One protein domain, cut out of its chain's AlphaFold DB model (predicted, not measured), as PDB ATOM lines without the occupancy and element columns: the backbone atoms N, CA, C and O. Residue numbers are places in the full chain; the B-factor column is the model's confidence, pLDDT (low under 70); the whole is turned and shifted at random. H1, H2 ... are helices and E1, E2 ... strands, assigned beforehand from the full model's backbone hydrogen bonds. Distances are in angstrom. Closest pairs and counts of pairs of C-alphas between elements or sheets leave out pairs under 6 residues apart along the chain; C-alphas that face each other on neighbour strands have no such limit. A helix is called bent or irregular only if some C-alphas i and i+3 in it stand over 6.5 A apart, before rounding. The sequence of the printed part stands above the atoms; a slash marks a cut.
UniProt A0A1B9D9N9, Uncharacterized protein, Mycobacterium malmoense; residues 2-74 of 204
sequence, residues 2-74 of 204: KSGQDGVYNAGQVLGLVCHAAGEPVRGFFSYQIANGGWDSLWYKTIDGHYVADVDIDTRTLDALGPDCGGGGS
ATOM      1  N   LYS A   2     -27.934   5.790 -54.434       69.06
ATOM      2  CA  LYS A   2     -27.254   4.490 -54.293       69.06
ATOM      3  C   LYS A   2     -25.976   4.709 -53.491       69.06
ATOM      4  O   LYS A   2     -25.277   5.685 -53.758       69.06
ATOM      5  N   SER A   3     -25.718   3.846 -52.524       67.88
ATOM      6  CA  SER A   3     -24.526   3.880 -51.686       67.88
ATOM      7  C   SER A   3     -23.296   3.420 -52.477       67.88
ATOM      8  O   SER A   3     -23.358   2.522 -53.319       67.88
ATOM      9  N   GLY A   4     -22.172   4.090 -52.246       76.69
ATOM     10  CA  GLY A   4     -20.881   3.802 -52.859       76.69
ATOM     11  C   GLY A   4     -19.791   4.555 -52.107       76.69
ATOM     12  O   GLY A   4     -20.054   5.619 -51.549       76.69
ATOM     13  N   GLN A   5     -18.582   3.997 -52.050       83.81
ATOM     14  CA  GLN A   5     -17.475   4.628 -51.338       83.81
ATOM     15  C   GLN A   5     -16.746   5.617 -52.253       83.81
ATOM     16  O   GLN A   5     -16.139   5.209 -53.240       83.81
ATOM     17  N   ASP A   6     -16.799   6.899 -51.899       84.62
ATOM     18  CA  ASP A   6     -16.096   7.988 -52.599       84.62
ATOM     19  C   ASP A   6     -14.780   8.374 -51.892       84.62
ATOM     20  O   ASP A   6     -13.794   8.752 -52.517       84.62
ATOM     21  N   GLY A   7     -14.726   8.200 -50.565       86.12
ATOM     22  CA  GLY A   7     -13.570   8.530 -49.732       86.12
ATOM     23  C   GLY A   7     -13.664   7.942 -48.322       86.12
ATOM     24  O   GLY A   7     -14.478   7.055 -48.059       86.12
ATOM     25  N   VAL A   8     -12.803   8.416 -47.415       87.19
ATOM     26  CA  VAL A   8     -12.781   8.014 -45.999       87.19
ATOM     27  C   VAL A   8     -12.657   9.255 -45.120       87.19
ATOM     28  O   VAL A   8     -11.731  10.048 -45.293       87.19
ATOM     29  N   TYR A   9     -13.554   9.380 -44.147       90.19
ATOM     30  CA  TYR A   9     -13.390  10.285 -43.013       90.19
ATOM     31  C   TYR A   9     -12.686   9.548 -41.873       90.19
ATOM     32  O   TYR A   9     -12.972   8.379 -41.610       90.19
ATOM     33  N   ASN A  10     -11.743  10.209 -41.200       90.50
ATOM     34  CA  ASN A  10     -11.004   9.574 -40.109       90.50
ATOM     35  C   ASN A  10     -11.829   9.564 -38.817       90.50
ATOM     36  O   ASN A  10     -12.559  10.511 -38.525       90.50
ATOM     37  N   ALA A  11     -11.652   8.532 -37.992       84.50
ATOM     38  CA  ALA A  11     -12.247   8.497 -36.660       84.50
ATOM     39  C   ALA A  11     -11.820   9.729 -35.837       84.50
ATOM     40  O   ALA A  11     -10.641  10.088 -35.800       84.50
ATOM     41  N   GLY A  12     -12.788  10.382 -35.187       83.56
ATOM     42  CA  GLY A  12     -12.580  11.620 -34.426       83.56
ATOM     43  C   GLY A  12     -12.579  12.905 -35.262       83.56
ATOM     44  O   GLY A  12     -12.494  13.994 -34.694       83.56
ATOM     45  N   GLN A  13     -12.699  12.816 -36.590       90.00
ATOM     46  CA  GLN A  13     -12.889  13.987 -37.442       90.00
ATOM     47  C   GLN A  13     -14.286  14.583 -37.225       90.00
ATOM     48  O   GLN A  13     -15.293  13.887 -37.322       90.00
ATOM     49  N   VAL A  14     -14.350  15.893 -36.973       89.38
ATOM     50  CA  VAL A  14     -15.620  16.628 -36.901       89.38
ATOM     51  C   VAL A  14     -16.060  17.001 -38.313       89.38
ATOM     52  O   VAL A  14     -15.309  17.646 -39.047       89.38
ATOM     53  N   LEU A  15     -17.277  16.608 -38.686       90.62
ATOM     54  CA  LEU A  15     -17.864  16.898 -39.992       90.62
ATOM     55  C   LEU A  15     -18.903  18.015 -39.878       90.62
ATOM     56  O   LEU A  15     -19.763  17.997 -39.001       90.62
ATOM     57  N   GLY A  16     -18.834  18.990 -40.786       90.56
ATOM     58  CA  GLY A  16     -19.908  19.963 -40.966       90.56
ATOM     59  C   GLY A  16     -21.025  19.348 -41.804       90.56
ATOM     60  O   GLY A  16     -20.775  18.979 -42.952       90.56
ATOM     61  N   LEU A  17     -22.231  19.255 -41.245       91.62
ATOM     62  CA  LEU A  17     -23.418  18.723 -41.922       91.62
ATOM     63  C   LEU A  17     -24.274  19.879 -42.458       91.62
ATOM     64  O   LEU A  17     -24.484  20.876 -41.769       91.62
ATOM     65  N   VAL A  18     -24.743  19.759 -43.699       91.06
ATOM     66  CA  VAL A  18     -25.503  20.802 -44.411       91.06
ATOM     67  C   VAL A  18     -27.004  20.531 -44.349       91.06
ATOM     68  O   VAL A  18     -27.789  21.424 -44.041       91.06
ATOM     69  N   CYS A  19     -27.400  19.310 -44.688       88.06
ATOM     70  CA  CYS A  19     -28.784  18.863 -44.789       88.06
ATOM     71  C   CYS A  19     -28.823  17.334 -44.707       88.06
ATOM     72  O   CYS A  19     -27.795  16.680 -44.920       88.06
ATOM     73  N   HIS A  20     -29.994  16.771 -44.434       90.75
ATOM     74  CA  HIS A  20     -30.214  15.329 -44.434       90.75
ATOM     75  C   HIS A  20     -30.997  14.871 -45.672       90.75
ATOM     76  O   HIS A  20     -31.678  15.659 -46.327       90.75
ATOM     77  N   ALA A  21     -30.912  13.586 -45.998       89.00
ATOM     78  CA  ALA A  21     -31.674  12.956 -47.068       89.00
ATOM     79  C   ALA A  21     -31.887  11.463 -46.788       89.00
ATOM     80  O   ALA A  21     -31.067  10.816 -46.137       89.00
ATOM     81  N   ALA A  22     -32.958  10.898 -47.350       86.00
ATOM     82  CA  ALA A  22     -33.146   9.451 -47.396       86.00
ATOM     83  C   ALA A  22     -32.332   8.830 -48.550       86.00
ATOM     84  O   ALA A  22     -32.422   9.244 -49.715       86.00
ATOM     85  N   GLY A  23     -31.537   7.811 -48.235       83.50
ATOM     86  CA  GLY A  23     -30.668   7.096 -49.166       83.50
ATOM     87  C   GLY A  23     -30.851   5.583 -49.112       83.50
ATOM     88  O   GLY A  23     -31.846   5.071 -48.610       83.50
ATOM     89  N   GLU A  24     -29.897   4.856 -49.691       81.94
ATOM     90  CA  GLU A  24     -29.863   3.400 -49.562       81.94
ATOM     91  C   GLU A  24     -29.586   3.034 -48.098       81.94
ATOM     92  O   GLU A  24     -28.686   3.634 -47.505       81.94
ATOM     93  N   PRO A  25     -30.337   2.096 -47.498       83.88
ATOM     94  CA  PRO A  25     -30.044   1.646 -46.151       83.88
ATOM     95  C   PRO A  25     -28.644   1.033 -46.072       83.88
ATOM     96  O   PRO A  25     -28.313   0.160 -46.876       83.88
ATOM     97  N   VAL A  26     -27.845   1.432 -45.084       85.44
ATOM     98  CA  VAL A  26     -26.512   0.871 -44.814       85.44
ATOM     99  C   VAL A  26     -26.360   0.462 -43.350       85.44
ATOM    100  O   VAL A  26     -27.138   0.862 -42.486       85.44
ATOM    101  N   ARG A  27     -25.367  -0.389 -43.079       86.44
ATOM    102  CA  ARG A  27     -24.903  -0.700 -41.723       86.44
ATOM    103  C   ARG A  27     -23.528  -0.095 -41.533       86.44
ATOM    104  O   ARG A  27     -22.660  -0.301 -42.378       86.44
ATOM    105  N   GLY A  28     -23.360   0.597 -40.420       85.19
ATOM    106  CA  GLY A  28     -22.161   1.350 -40.097       85.19
ATOM    107  C   GLY A  28     -21.673   1.079 -38.684       85.19
ATOM    108  O   GLY A  28     -22.148   0.165 -37.996       85.19
ATOM    109  N   PHE A  29     -20.711   1.883 -38.248       86.12
ATOM    110  CA  PHE A  29     -20.108   1.764 -36.921       86.12
ATOM    111  C   PHE A  29     -21.133   1.855 -35.774       86.12
ATOM    112  O   PHE A  29     -21.081   1.045 -34.854       86.12
ATOM    113  N   PHE A  30     -22.083   2.789 -35.838       84.88
ATOM    114  CA  PHE A  30     -23.113   3.050 -34.825       84.88
ATOM    115  C   PHE A  30     -24.390   2.223 -34.991       84.88
ATOM    116  O   PHE A  30     -25.300   2.340 -34.173       84.88
ATOM    117  N   SER A  31     -24.454   1.300 -35.957       79.56
ATOM    118  CA  SER A  31     -25.622   0.419 -36.123       79.56
ATOM    119  C   SER A  31     -25.979  -0.375 -34.861       79.56
ATOM    120  O   SER A  31     -27.129  -0.775 -34.716       79.56
ATOM    121  N   TYR A  32     -25.040  -0.598 -33.929       77.62
ATOM    122  CA  TYR A  32     -25.324  -1.245 -32.639       77.62
ATOM    123  C   TYR A  32     -26.305  -0.460 -31.751       77.62
ATOM    124  O   TYR A  32     -26.882  -1.045 -30.837       77.62
ATOM    125  N   GLN A  33     -26.485   0.841 -32.000       69.75
ATOM    126  CA  GLN A  33     -27.451   1.690 -31.297       69.75
ATOM    127  C   GLN A  33     -28.875   1.528 -31.849       69.75
ATOM    128  O   GLN A  33     -29.845   1.880 -31.183       69.75
ATOM    129  N   ILE A  34     -29.010   0.946 -33.042       68.56
ATOM    130  CA  ILE A  34     -30.285   0.611 -33.669       68.56
ATOM    131  C   ILE A  34     -30.656  -0.817 -33.265       68.56
ATOM    132  O   ILE A  34     -29.809  -1.718 -33.261       68.56
ATOM    133  N   ALA A  35     -31.935  -1.051 -32.962       61.59
ATOM    134  CA  ALA A  35     -32.439  -2.371 -32.595       61.59
ATOM    135  C   ALA A  35     -31.930  -3.463 -33.561       61.59
ATOM    136  O   ALA A  35     -32.073  -3.360 -34.780       61.59
ATOM    137  N   ASN A  36     -31.331  -4.518 -32.996       67.19
ATOM    138  CA  ASN A  36     -30.728  -5.650 -33.714       67.19
ATOM    139  C   ASN A  36     -29.531  -5.313 -34.630       67.19
ATOM    140  O   ASN A  36     -29.252  -6.062 -35.569       67.19
ATOM    141  N   GLY A  37     -28.794  -4.224 -34.376       63.16
ATOM    142  CA  GLY A  37     -27.641  -3.859 -35.210       63.16
ATOM    143  C   GLY A  37     -28.059  -3.353 -36.596       63.16
ATOM    144  O   GLY A  37     -27.382  -3.668 -37.584       63.16
ATOM    145  N   GLY A  38     -29.224  -2.699 -36.644       76.75
ATOM    146  CA  GLY A  38     -30.055  -2.471 -37.825       76.75
ATOM    147  C   GLY A  38     -29.443  -1.600 -38.924       76.75
ATOM    148  O   GLY A  38     -28.363  -1.024 -38.788       76.75
ATOM    149  N   TRP A  39     -30.160  -1.554 -40.047       81.19
ATOM    150  CA  TRP A  39     -29.840  -0.729 -41.209       81.19
ATOM    151  C   TRP A  39     -30.467   0.652 -41.056       81.19
ATOM    152  O   TRP A  39     -31.616   0.741 -40.621       81.19
ATOM    153  N   ASP A  40     -29.760   1.687 -41.493       79.00
ATOM    154  CA  ASP A  40     -30.286   3.046 -41.534       79.00
ATOM    155  C   ASP A  40     -30.180   3.647 -42.932       79.00
ATOM    156  O   ASP A  40     -29.195   3.458 -43.643       79.00
ATOM    157  N   SER A  41     -31.227   4.363 -43.320       85.25
ATOM    158  CA  SER A  41     -31.364   5.054 -44.599       85.25
ATOM    159  C   SER A  41     -31.168   6.564 -44.488       85.25
ATOM    160  O   SER A  41     -31.388   7.260 -45.479       85.25
ATOM    161  N   LEU A  42     -30.780   7.081 -43.321       87.50
ATOM    162  CA  LEU A  42     -30.474   8.488 -43.113       87.50
ATOM    163  C   LEU A  42     -29.040   8.821 -43.548       87.50
ATOM    164  O   LEU A  42     -28.067   8.187 -43.143       87.50
ATOM    165  N   TRP A  43     -28.918   9.844 -44.393       90.25
ATOM    166  CA  TRP A  43     -27.646  10.344 -44.907       90.25
ATOM    167  C   TRP A  43     -27.559  11.850 -44.726       90.25
ATOM    168  O   TRP A  43     -28.551  12.558 -44.901       90.25
ATOM    169  N   TYR A  44     -26.356  12.352 -44.474       92.69
ATOM    170  CA  TYR A  44     -26.079  13.778 -44.371       92.69
ATOM    171  C   TYR A  44     -25.152  14.240 -45.469       92.69
ATOM    172  O   TYR A  44     -24.107  13.633 -45.702       92.69
ATOM    173  N   LYS A  45     -25.504  15.361 -46.095       93.06
ATOM    174  CA  LYS A  45     -24.592  16.066 -46.985       93.06
ATOM    175  C   LYS A  45     -23.563  16.822 -46.157       93.06
ATOM    176  O   LYS A  45     -23.933  17.644 -45.318       93.06
ATOM    177  N   THR A  46     -22.290  16.587 -46.410       92.56
ATOM    178  CA  THR A  46     -21.177  17.275 -45.755       92.56
ATOM    179  C   THR A  46     -20.825  18.577 -46.483       92.56
ATOM    180  O   THR A  46     -21.168  18.782 -47.652       92.56
ATOM    181  N   ILE A  47     -20.150  19.501 -45.791       90.44
ATOM    182  CA  ILE A  47     -19.746  20.810 -46.350       90.44
ATOM    183  C   ILE A  47     -18.804  20.711 -47.560       90.44
ATOM    184  O   ILE A  47     -18.767  21.623 -48.382       90.44
ATOM    185  N   ASP A  48     -18.058  19.615 -47.676       90.25
ATOM    186  CA  ASP A  48     -17.188  19.294 -48.813       90.25
ATOM    187  C   ASP A  48     -17.970  18.704 -50.007       90.25
ATOM    188  O   ASP A  48     -17.398  18.464 -51.065       90.25
ATOM    189  N   GLY A  49     -19.292  18.552 -49.877       89.50
ATOM    190  CA  GLY A  49     -20.203  18.184 -50.959       89.50
ATOM    191  C   GLY A  49     -20.510  16.692 -51.067       89.50
ATOM    192  O   GLY A  49     -21.338  16.327 -51.908       89.50
ATOM    193  N   HIS A  50     -19.903  15.859 -50.221       92.38
ATOM    194  CA  HIS A  50     -20.131  14.414 -50.176       92.38
ATOM    195  C   HIS A  50     -21.309  14.051 -49.255       92.38
ATOM    196  O   HIS A  50     -22.001  14.924 -48.729       92.38
ATOM    197  N   TYR A  51     -21.580  12.751 -49.113       92.00
ATOM    198  CA  TYR A  51     -22.585  12.228 -48.189       92.00
ATOM    199  C   TYR A  51     -21.961  11.210 -47.243       92.00
ATOM    200  O   TYR A  51     -21.144  10.390 -47.658       92.00
ATOM    201  N   VAL A  52     -22.402  11.238 -45.991       92.50
ATOM    202  CA  VAL A  52     -22.054  10.255 -44.963       92.50
ATOM    203  C   VAL A  52     -23.337   9.689 -44.360       92.50
ATOM    204  O   VAL A  52     -24.313  10.423 -44.191       92.50
ATOM    205  N   ALA A  53     -23.369   8.387 -44.095       90.62
ATOM    206  CA  ALA A  53     -24.509   7.751 -43.445       90.62
ATOM    207  C   ALA A  53     -24.516   8.080 -41.949       90.62
ATOM    208  O   ALA A  53     -23.448   8.122 -41.337       90.62
ATOM    209  N   ASP A  54     -25.697   8.281 -41.357       87.56
ATOM    210  CA  ASP A  54     -25.834   8.556 -39.916       87.56
ATOM    211  C   ASP A  54     -25.177   7.456 -39.071       87.56
ATOM    212  O   ASP A  54     -24.380   7.743 -38.188       87.56
ATOM    213  N   VAL A  55     -25.350   6.188 -39.459       88.12
ATOM    214  CA  VAL A  55     -24.708   5.033 -38.805       88.12
ATOM    215  C   VAL A  55     -23.176   5.047 -38.799       88.12
ATOM    216  O   VAL A  55     -22.588   4.216 -38.114       88.12
ATOM    217  N   ASP A  56     -22.503   5.939 -39.523       89.56
ATOM    218  CA  ASP A  56     -21.038   6.068 -39.511       89.56
ATOM    219  C   ASP A  56     -20.538   7.310 -38.762       89.56
ATOM    220  O   ASP A  56     -19.325   7.512 -38.640       89.56
ATOM    221  N   ILE A  57     -21.441   8.135 -38.227       88.12
ATOM    222  CA  ILE A  57     -21.104   9.367 -37.511       88.12
ATOM    223  C   ILE A  57     -21.877   9.485 -36.197       88.12
ATOM    224  O   ILE A  57     -23.019   9.073 -36.080       88.12
ATOM    225  N   ASP A  58     -21.252  10.073 -35.178       85.81
ATOM    226  CA  ASP A  58     -21.935  10.334 -33.910       85.81
ATOM    227  C   ASP A  58     -22.724  11.646 -34.008       85.81
ATOM    228  O   ASP A  58     -22.185  12.733 -33.777       85.81
ATOM    229  N   THR A  59     -24.003  11.551 -34.372       77.19
ATOM    230  CA  THR A  59     -24.950  12.678 -34.337       77.19
ATOM    231  C   THR A  59     -25.630  12.826 -32.973       77.19
ATOM    232  O   THR A  59     -26.321  13.821 -32.732       77.19
ATOM    233  N   ARG A  60     -25.421  11.868 -32.054       73.50
ATOM    234  CA  ARG A  60     -26.142  11.720 -30.772       73.50
ATOM    235  C   ARG A  60     -27.661  11.671 -30.924       73.50
ATOM    236  O   ARG A  60     -28.413  12.002 -29.999       73.50
ATOM    237  N   THR A  61     -28.131  11.292 -32.101       70.31
ATOM    238  CA  THR A  61     -29.539  11.108 -32.413       70.31
ATOM    239  C   THR A  61     -29.676   9.973 -33.413       70.31
ATOM    240  O   THR A  61     -28.738   9.638 -34.115       70.31
ATOM    241  N   LEU A  62     -30.846   9.360 -33.429       69.00
ATOM    242  CA  LEU A  62     -31.298   8.421 -34.444       69.00
ATOM    243  C   LEU A  62     -32.329   9.102 -35.375       69.00
ATOM    244  O   LEU A  62     -32.956   8.442 -36.203       69.00
ATOM    245  N   ASP A  63     -32.575  10.409 -35.193       70.81
ATOM    246  CA  ASP A  63     -33.424  11.255 -36.031       70.81
ATOM    247  C   ASP A  63     -32.572  12.154 -36.947       70.81
ATOM    248  O   ASP A  63     -31.392  12.418 -36.719       70.81
ATOM    249  N   ALA A  64     -33.209  12.690 -37.985       79.12
ATOM    250  CA  ALA A  64     -32.585  13.622 -38.908       79.12
ATOM    251  C   ALA A  64     -32.244  14.980 -38.263       79.12
ATOM    252  O   ALA A  64     -33.108  15.654 -37.696       79.12
ATOM    253  N   LEU A  65     -30.994  15.423 -38.424       81.56
ATOM    254  CA  LEU A  65     -30.544  16.771 -38.074       81.56
ATOM    255  C   LEU A  65     -30.591  17.734 -39.270       81.56
ATOM    256  O   LEU A  65     -30.167  17.425 -40.383       81.56
ATOM    257  N   GLY A  66     -31.017  18.970 -39.006       81.69
ATOM    258  CA  GLY A  66     -31.031  20.034 -40.009       81.69
ATOM    259  C   GLY A  66     -32.170  19.906 -41.032       81.69
ATOM    260  O   GLY A  66     -33.123  19.168 -40.805       81.69
ATOM    261  N   PRO A  67     -32.129  20.686 -42.125       82.44
ATOM    262  CA  PRO A  67     -33.153  20.651 -43.170       82.44
ATOM    263  C   PRO A  67     -32.959  19.475 -44.140       82.44
ATOM    264  O   PRO A  67     -31.849  18.971 -44.294       82.44
ATOM    265  N   ASP A  68     -34.013  19.101 -44.867       87.81
ATOM    266  CA  ASP A  68     -33.936  18.127 -45.963       87.81
ATOM    267  C   ASP A  68     -33.219  18.712 -47.202       87.81
ATOM    268  O   ASP A  68     -33.439  19.869 -47.581       87.81
ATOM    269  N   CYS A  69     -32.368  17.918 -47.862       85.69
ATOM    270  CA  CYS A  69     -31.562  18.341 -49.013       85.69
ATOM    271  C   CYS A  69     -32.364  18.608 -50.307       85.69
ATOM    272  O   CYS A  69     -31.797  19.148 -51.262       85.69
ATOM    273  N   GLY A  70     -33.642  18.216 -50.379       73.00
ATOM    274  CA  GLY A  70     -34.498  18.277 -51.571       73.00
ATOM    275  C   GLY A  70     -35.465  19.464 -51.646       73.00
ATOM    276  O   GLY A  70     -36.118  19.626 -52.672       73.00
ATOM    277  N   GLY A  71     -35.538  20.301 -50.606       58.69
ATOM    278  CA  GLY A  71     -36.139  21.643 -50.626       58.69
ATOM    279  C   GLY A  71     -37.543  21.768 -51.239       58.69
ATOM    280  O   GLY A  71     -37.694  22.143 -52.400       58.69
ATOM    281  N   GLY A  72     -38.585  21.599 -50.422       38.66
ATOM    282  CA  GLY A  72     -39.959  21.918 -50.810       38.66
ATOM    283  C   GLY A  72     -40.882  22.119 -49.615       38.66
ATOM    284  O   GLY A  72     -41.660  21.232 -49.290       38.66
ATOM    285  N   GLY A  73     -40.820  23.302 -48.996       32.28
ATOM    286  CA  GLY A  73     -41.847  23.778 -48.069       32.28
ATOM    287  C   GLY A  73     -41.306  24.260 -46.729       32.28
ATOM    288  O   GLY A  73     -41.114  23.478 -45.806       32.28
ATOM    289  N   SER A  74     -41.211  25.582 -46.577       45.31
ATOM    290  CA  SER A  74     -41.629  26.196 -45.318       45.31
ATOM    291  C   SER A  74     -43.092  25.816 -45.084       45.31
ATOM    292  O   SER A  74     -44.004  26.515 -45.519       45.31
TER     293      SER A  74
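What this domain is: This is residues 2 to 74 of the 204 residues of an uncharacterized protein of Mycobacterium malmoense (UniProt A0A1B9D9N9). There is little regular structure: a small, twisted three-stranded sheet with a short helix, H1, near the end where E1 stops and E2 starts, and long loops before and after. The 73 printed residues hold E1, H1, E2 and E3 in that order, 25 residues in all, mostly strand; the sheet is antiparallel, E1 - E2 - E3. The whole is compact, radius of gyration of the C-alphas 12.0 A, spanning 35 by 25 by 24 A.

How they stand to each other: E1, residues 17 to 26, bends by 81 degrees at residue 23. H1, residues 29 to 33, is irregular: C-alphas 29 and 32 are 7.4 A apart, with 0 of 1 O i to N i+4 and 1 of 2 O i to N i+3 pairs within hydrogen-bond range. E2, residues 40 to 46, is antiparallel to E1, N 21 and O 43 at 2.8 A. E3, residues 51 to 53, forms a hairpin with E2, N 44 and O 52 at 2.8 A. H1 and E3 are apart.

Where its parts are: E1, 18.3 A long, begins at C-alpha 17 (-23.418, 18.723, -41.922). E2 is 17.4 A long. E3 ends at C-alpha 53 (-24.509, 7.751, -43.445).

The domain as a whole: The printed part has no cut. Low confidence: residues 2 to 3, 33 to 37, 62 and 71 to 74.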